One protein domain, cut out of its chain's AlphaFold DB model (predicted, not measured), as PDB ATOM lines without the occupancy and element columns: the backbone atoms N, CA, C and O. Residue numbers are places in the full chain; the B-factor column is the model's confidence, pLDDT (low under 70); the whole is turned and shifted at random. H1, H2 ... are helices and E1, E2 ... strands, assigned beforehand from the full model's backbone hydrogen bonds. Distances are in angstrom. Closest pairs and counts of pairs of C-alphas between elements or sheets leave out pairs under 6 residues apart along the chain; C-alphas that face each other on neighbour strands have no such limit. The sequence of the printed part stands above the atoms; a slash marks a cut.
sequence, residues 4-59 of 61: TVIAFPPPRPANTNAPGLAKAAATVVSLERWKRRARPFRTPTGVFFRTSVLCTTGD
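Overview. This is residues 4 to 59 of the 61 residues of an uncharacterized protein of Maritimibacter sp (UniProt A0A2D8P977). A small three-stranded sheet with the short helix H1 beside it makes the body, and two loops stick out at opposite ends: residues 14 to 19, and residues 42 to 47 in the hairpin of E3 and E4. The 56 printed residues, under half in named elements, hold E1, E2, H1, E3, E4, E5; the class is mixed, the sheet E2, E1, E5 antiparallel. The whole is loose, radius of gyration of the C-alphas 14.1 A, spanning 48 by 25 by 16 A.

Arrangement. E1, residues 4 to 7, and E2, residues 28 to 30, form an antiparallel hairpin; N 6 and O 29 are 2.8 A apart. E5, residues 55 to 58, is antiparallel to E1; N 5 and O 56 are 2.9 A apart. H1, residues 31 to 37, is on this sheet, height 9.2 A; its closest C-alpha pair with E1 is Leu 31 and Val 5, 5.4 A. In H1, 2 of 3 O i to N i+4 pairs are within hydrogen-bond range. E3, residues 41 to 43, and E4, residues 46 to 48, form an antiparallel hairpin, N 41 to O 48 2.8 A, apart from E1 and E2.

Along the chain. E1, 10.1 A long, begins at C-alpha 4 (-10.637, 15.508, 40.383). H1 is 10.0 A long. E5, 9.4 A, ends at C-alpha 58 (-15.136, 16.367, 36.389).

Size, cuts and confidence. The printed part has no cut. The link E1 to E2 is long, 20 residues. pLDDT is under 70 in 23 residues, among them 18 to 27.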
ATOM      1  N   THR A   4     -10.444  16.938  40.092       75.81
ATOM      2  CA  THR A   4     -10.637  15.508  40.383       75.81
ATOM      3  C   THR A   4     -11.735  15.363  41.423       75.81
ATOM      4  O   THR A   4     -11.644  15.933  42.519       75.81
ATOM      5  N   VAL A   5     -12.757  14.581  41.093       76.38
ATOM      6  CA  VAL A   5     -13.949  14.397  41.919       76.38
ATOM      7  C   VAL A   5     -14.116  12.936  42.318       76.38
ATOM      8  O   VAL A   5     -13.704  12.013  41.610       76.38
ATOM      9  N   ILE A   6     -14.714  12.729  43.484       75.69
ATOM     10  CA  ILE A   6     -15.040  11.414  44.025       75.69
ATOM     11  C   ILE A   6     -16.554  11.292  44.051       75.69
ATOM     12  O   ILE A   6     -17.224  12.105  44.690       75.69
ATOM     13  N   ALA A   7     -17.066  10.271  43.365       71.81
ATOM     14  CA  ALA A   7     -18.481   9.941  43.341       71.81
ATOM     15  C   ALA A   7     -18.780   8.824  44.350       71.81
ATOM     16  O   ALA A   7     -18.181   7.749  44.316       71.81
ATOM     17  N   PHE A   8     -19.726   9.081  45.244       68.75
ATOM     18  CA  PHE A   8     -20.291   8.112  46.168       68.75
ATOM     19  C   PHE A   8     -21.616   7.583  45.624       68.75
ATOM     20  O   PHE A   8     -22.359   8.332  44.985       68.75
ATOM     21  N   PRO A   9     -21.965   6.317  45.906       66.31
ATOM     22  CA  PRO A   9     -23.326   5.866  45.682       66.31
ATOM     23  C   PRO A   9     -24.298   6.763  46.469       66.31
ATOM     24  O   PRO A   9     -23.963   7.207  47.575       66.31
ATOM     25  N   PRO A  10     -25.491   7.048  45.920       64.88
ATOM     26  CA  PRO A  10     -26.489   7.834  46.626       64.88
ATOM     27  C   PRO A  10     -26.775   7.194  47.987       64.88
ATOM     28  O   PRO A  10     -27.018   5.983  48.041       64.88
ATOM     29  N   PRO A  11     -26.728   7.970  49.088       63.91
ATOM     30  CA  PRO A  11     -27.030   7.424  50.397       63.91
ATOM     31  C   PRO A  11     -28.446   6.856  50.363       63.91
ATOM     32  O   PRO A  11     -29.398   7.539  49.975       63.91
ATOM     33  N   ARG A  12     -28.583   5.581  50.740       63.44
ATOM     34  CA  ARG A  12     -29.903   4.983  50.913       63.44
ATOM     35  C   ARG A  12     -30.549   5.671  52.116       63.44
ATOM     36  O   ARG A  12     -29.904   5.747  53.164       63.44
ATOM     37  N   PRO A  13     -31.774   6.199  51.988       63.44
ATOM     38  CA  PRO A  13     -32.425   6.841  53.115       63.44
ATOM     39  C   PRO A  13     -32.603   5.812  54.239       63.44
ATOM     40  O   PRO A  13     -33.064   4.697  54.002       63.44
ATOM     41  N   ALA A  14     -32.185   6.180  55.453       66.81
ATOM     42  CA  ALA A  14     -32.286   5.312  56.626       66.81
ATOM     43  C   ALA A  14     -33.747   5.100  57.067       66.81
ATOM     44  O   ALA A  14     -34.052   4.107  57.718       66.81
ATOM     45  N   ASN A  15     -34.652   6.011  56.693       72.06
ATOM     46  CA  ASN A  15     -36.095   5.849  56.841       72.06
ATOM     47  C   ASN A  15     -36.828   6.373  55.588       72.06
ATOM     48  O   ASN A  15     -36.312   7.236  54.879       72.06
ATOM     49  N   THR A  16     -38.042   5.881  55.336       68.31
ATOM     50  CA  THR A  16     -38.868   6.249  54.167       68.31
ATOM     51  C   THR A  16     -39.446   7.672  54.229       68.31
ATOM     52  O   THR A  16     -39.814   8.230  53.203       68.31
ATOM     53  N   ASN A  17     -39.491   8.279  55.415       74.88
ATOM     54  CA  ASN A  17     -40.043   9.613  55.683       74.88
ATOM     55  C   ASN A  17     -38.990  10.739  55.623       74.88
ATOM     56  O   ASN A  17     -39.316  11.901  55.860       74.88
ATOM     57  N   ALA A  18     -37.718  10.417  55.375       65.75
ATOM     58  CA  ALA A  18     -36.636  11.384  55.416       65.75
ATOM     59  C   ALA A  18     -36.703  12.279  54.169       65.75
ATOM     60  O   ALA A  18     -36.856  11.758  53.059       65.75
ATOM     61  N   PRO A  19     -36.555  13.610  54.316       64.25
ATOM     62  CA  PRO A  19     -36.516  14.502  53.166       64.25
ATOM     63  C   PRO A  19     -35.380  14.069  52.232       64.25
ATOM     64  O   PRO A  19     -34.245  13.855  52.666       64.25
ATOM     65  N   GLY A  20     -35.697  13.894  50.948       59.00
ATOM     66  CA  GLY A  20     -34.736  13.449  49.947       59.00
ATOM     67  C   GLY A  20     -33.575  14.436  49.835       59.00
ATOM     68  O   GLY A  20     -33.749  15.548  49.346       59.00
ATOM     69  N   LEU A  21     -32.382  14.028  50.273       58.41
ATOM     70  CA  LEU A  21     -31.153  14.786  50.042       58.41
ATOM     71  C   LEU A  21     -30.953  14.978  48.533       58.41
ATOM     72  O   LEU A  21     -31.061  14.017  47.767       58.41
ATOM     73  N   ALA A  22     -30.648  16.209  48.112       59.75
ATOM     74  CA  ALA A  22     -30.349  16.536  46.721       59.75
ATOM     75  C   ALA A  22     -29.231  15.610  46.198       59.75
ATOM     76  O   ALA A  22     -28.064  15.726  46.585       59.75
ATOM     77  N   LYS A  23     -29.617  14.643  45.353       56.34
ATOM     78  CA  LYS A  23     -28.828  13.438  45.042       56.34
ATOM     79  C   LYS A  23     -27.451  13.725  44.437       56.34
ATOM     80  O   LYS A  23     -26.545  12.928  44.645       56.34
ATOM     81  N   ALA A  24     -27.280  14.827  43.707       54.25
ATOM     82  CA  ALA A  24     -26.040  15.117  42.981       54.25
ATOM     83  C   ALA A  24     -24.953  15.762  43.864       54.25
ATOM     84  O   ALA A  24     -23.824  15.281  43.910       54.25
ATOM     85  N   ALA A  25     -25.294  16.800  44.637       55.41
ATOM     86  CA  ALA A  25     -24.318  17.523  45.462       55.41
ATOM     87  C   ALA A  25     -23.856  16.731  46.701       55.41
ATOM     88  O   ALA A  25     -22.769  16.964  47.228       55.41
ATOM     89  N   ALA A  26     -24.673  15.785  47.182       60.06
ATOM     90  CA  ALA A  26     -24.314  14.925  48.311       60.06
ATOM     91  C   ALA A  26     -23.411  13.743  47.912       60.06
ATOM     92  O   ALA A  26     -22.740  13.174  48.774       60.06
ATOM     93  N   THR A  27     -23.405  13.363  46.630       68.38
ATOM     94  CA  THR A  27     -22.677  12.187  46.129       68.38
ATOM     95  C   THR A  27     -21.348  12.534  45.490       68.38
ATOM     96  O   THR A  27     -20.444  11.710  45.534       68.38
ATOM     97  N   VAL A  28     -21.186  13.738  44.945       72.94
ATOM     98  CA  VAL A  28     -19.940  14.154  44.299       72.94
ATOM     99  C   VAL A  28     -19.223  15.184  45.165       72.94
ATOM    100  O   VAL A  28     -19.785  16.215  45.529       72.94
ATOM    101  N   VAL A  29     -17.967  14.915  45.517       78.50
ATOM    102  CA  VAL A  29     -17.114  15.853  46.268       78.50
ATOM    103  C   VAL A  29     -15.760  16.013  45.593       78.50
ATOM    104  O   VAL A  29     -15.240  15.072  44.995       78.50
ATOM    105  N   SER A  30     -15.146  17.188  45.728       82.38
ATOM    106  CA  SER A  30     -13.777  17.392  45.255       82.38
ATOM    107  C   SER A  30     -12.791  16.550  46.068       82.38
ATOM    108  O   SER A  30     -12.996  16.296  47.264       82.38
ATOM    109  N   LEU A  31     -11.683  16.157  45.437       80.69
ATOM    110  CA  LEU A  31     -10.616  15.401  46.094       80.69
ATOM    111  C   LEU A  31     -10.079  16.126  47.343       80.69
ATOM    112  O   LEU A  31      -9.800  15.489  48.358       80.69
ATOM    113  N   GLU A  32      -9.981  17.457  47.308       82.50
ATOM    114  CA  GLU A  32      -9.558  18.265  48.458       82.50
ATOM    115  C   GLU A  32     -10.546  18.186  49.623       82.50
ATOM    116  O   GLU A  32     -10.151  17.966  50.772       82.50
ATOM    117  N   ARG A  33     -11.847  18.315  49.335       80.94
ATOM    118  CA  ARG A  33     -12.899  18.209  50.351       80.94
ATOM    119  C   ARG A  33     -12.941  16.809  50.955       80.94
ATOM    120  O   ARG A  33     -13.184  16.667  52.152       80.94
ATOM    121  N   TRP A  34     -12.676  15.787  50.146       80.75
ATOM    122  CA  TRP A  34     -12.584  14.413  50.614       80.75
ATOM    123  C   TRP A  34     -11.363  14.175  51.507       80.75
ATOM    124  O   TRP A  34     -11.528  13.623  52.592       80.75
ATOM    125  N   LYS A  35     -10.169  14.658  51.132       82.50
ATOM    126  CA  LYS A  35      -8.948  14.551  51.959       82.50
ATOM    127  C   LYS A  35      -9.123  15.151  53.359       82.50
ATOM    128  O   LYS A  35      -8.564  14.622  54.311       82.50
ATOM    129  N   ARG A  36      -9.931  16.212  53.501       81.44
ATOM    130  CA  ARG A  36     -10.276  16.803  54.811       81.44
ATOM    131  C   ARG A  36     -11.154  15.896  55.685       81.44
ATOM    132  O   ARG A  36     -11.147  16.049  56.900       81.44
ATOM    133  N   ARG A  37     -11.934  14.993  55.084       75.19
ATOM    134  CA  ARG A  37     -12.849  14.068  55.784       75.19
ATOM    135  C   ARG A  37     -12.242  12.682  55.992       75.19
ATOM    136  O   ARG A  37     -12.576  12.002  56.958       75.19
ATOM    137  N   ALA A  38     -11.407  12.239  55.059       80.62
ATOM    138  CA  ALA A  38     -10.820  10.912  55.067       80.62
ATOM    139  C   ALA A  38      -9.760  10.783  56.165       80.62
ATOM    140  O   ALA A  38      -8.983  11.704  56.415       80.62
ATOM    141  N   ARG A  39      -9.692   9.606  56.794       80.88
ATOM    142  CA  ARG A  39      -8.596   9.291  57.714       80.88
ATOM    143  C   ARG A  39      -7.343   8.951  56.898       80.88
ATOM    144  O   ARG A  39      -7.388   7.989  56.129       80.88
ATOM    145  N   PRO A  40      -6.242   9.708  57.041       82.75
ATOM    146  CA  PRO A  40      -4.995   9.373  56.375       82.75
ATOM    147  C   PRO A  40      -4.402   8.096  56.973       82.75
ATOM    148  O   PRO A  40      -4.377   7.925  58.194       82.75
ATOM    149  N   PHE A  41      -3.875   7.228  56.118       82.19
ATOM    150  CA  PHE A  41      -3.042   6.104  56.517       82.19
ATOM    151  C   PHE A  41      -1.575   6.510  56.372       82.19
ATOM    152  O   PHE A  41      -1.119   6.831  55.274       82.19
ATOM    153  N   ARG A  42      -0.846   6.560  57.489       87.94
ATOM    154  CA  ARG A  42       0.560   6.976  57.511       87.94
ATOM    155  C   ARG A  42       1.453   5.742  57.527       87.94
ATOM    156  O   ARG A  42       1.265   4.862  58.362       87.94
ATOM    157  N   THR A  43       2.425   5.705  56.631       86.69
ATOM    158  CA  THR A  43       3.502   4.713  56.597       86.69
ATOM    159  C   THR A  43       4.848   5.434  56.731       86.69
ATOM    160  O   THR A  43       4.907   6.652  56.547       86.69
ATOM    161  N   PRO A  44       5.957   4.719  57.000       91.75
ATOM    162  CA  PRO A  44       7.291   5.328  57.000       91.75
ATOM    163  C   PRO A  44       7.663   6.005  55.670       91.75
ATOM    164  O   PRO A  44       8.495   6.902  55.641       91.75
ATOM    165  N   THR A  45       7.034   5.583  54.570       90.38
ATOM    166  CA  THR A  45       7.295   6.061  53.208       90.38
ATOM    167  C   THR A  45       6.344   7.162  52.740       90.38
ATOM    168  O   THR A  45       6.551   7.713  51.662       90.38
ATOM    169  N   GLY A  46       5.299   7.503  53.507       84.06
ATOM    170  CA  GLY A  46       4.389   8.581  53.125       84.06
ATOM    171  C   GLY A  46       3.008   8.545  53.771       84.06
ATOM    172  O   GLY A  46       2.720   7.790  54.700       84.06
ATOM    173  N   VAL A  47       2.126   9.407  53.260       82.62
ATOM    174  CA  VAL A  47       0.728   9.509  53.691       82.62
ATOM    175  C   VAL A  47      -0.180   9.133  52.532       82.62
ATOM    176  O   VAL A  47      -0.191   9.795  51.495       82.62
ATOM    177  N   PHE A  48      -0.973   8.090  52.731       79.25
ATOM    178  CA  PHE A  48      -1.878   7.543  51.734       79.25
ATOM    179  C   PHE A  48      -3.324   7.774  52.161       79.25
ATOM    180  O   PHE A  48      -3.669   7.688  53.340       79.25
ATOM    181  N   PHE A  49      -4.192   8.043  51.192       75.31
ATOM    182  CA  PHE A  49      -5.624   8.159  51.422       75.31
ATOM    183  C   PHE A  49      -6.327   7.082  50.601       75.31
ATOM    184  O   PHE A  49      -6.167   7.032  49.384       75.31
ATOM    185  N   ARG A  50      -7.098   6.211  51.257       71.50
ATOM    186  CA  ARG A  50      -7.804   5.116  50.584       71.50
ATOM    187  C   ARG A  50      -9.221   5.544  50.221       71.50
ATOM    188  O   ARG A  50     -10.023   5.806  51.114       71.50
ATOM    189  N   THR A  51      -9.540   5.584  48.934       68.12
ATOM    190  CA  THR A  51     -10.923   5.660  48.452       68.12
ATOM    191  C   THR A  51     -11.395   4.245  48.108       68.12
ATOM    192  O   THR A  51     -10.721   3.522  47.383       68.12
ATOM    193  N   SER A  52     -12.564   3.828  48.604       67.69
ATOM    194  CA  SER A  52     -13.248   2.608  48.119       67.69
ATOM    195  C   SER A  52     -14.113   2.886  46.881       67.69
ATOM    196  O   SER A  52     -15.014   2.117  46.562       67.69
ATOM    197  N   VAL A  53     -13.898   4.030  46.231       65.69
ATOM    198  CA  VAL A  53     -14.738   4.591  45.170       65.69
ATOM    199  C   VAL A  53     -13.864   5.117  44.037       65.69
ATOM    200  O   VAL A  53     -12.760   5.621  44.272       65.69
ATOM    201  N   LEU A  54     -14.378   4.989  42.811       70.94
ATOM    202  CA  LEU A  54     -13.743   5.487  41.594       70.94
ATOM    203  C   LEU A  54     -13.603   7.014  41.649       70.94
ATOM    204  O   LEU A  54     -14.552   7.738  41.949       70.94
ATOM    205  N   CYS A  55     -12.396   7.489  41.352       70.94
ATOM    206  CA  CYS A  55     -12.112   8.904  41.145       70.94
ATOM    207  C   CYS A  55     -12.176   9.180  39.643       70.94
ATOM    208  O   CYS A  55     -11.592   8.428  38.864       70.94
ATOM    209  N   THR A  56     -12.855  10.248  39.240       73.12
ATOM    210  CA  THR A  56     -12.920  10.680  37.837       73.12
ATOM    211  C   THR A  56     -12.597  12.164  37.739       73.12
ATOM    212  O   THR A  56     -12.720  12.909  38.714       73.12
ATOM    213  N   THR A  57     -12.158  12.609  36.569       73.38
ATOM    214  CA  THR A  57     -12.093  14.036  36.252       73.38
ATOM    215  C   THR A  57     -13.510  14.555  36.010       73.38
ATOM    216  O   THR A  57     -14.336  13.866  35.407       73.38
ATOM    217  N   GLY A  58     -13.821  15.743  36.523       68.31
ATOM    218  CA  GLY A  58     -15.136  16.367  36.389       68.31
ATOM    219  C   GLY A  58     -15.124  17.826  36.839       68.31
ATOM    220  O   GLY A  58     -14.082  18.357  37.223       68.31
ATOM    221  N   ASP A  59     -16.282  18.479  36.786       59.03
ATOM    222  CA  ASP A  59     -16.475  19.819  37.345       59.03
ATOM    223  C   ASP A  59     -17.615  19.790  38.369       59.03
ATOM    224  O   ASP A  59     -18.605  19.073  38.190       59.03
TER     225      ASP A  59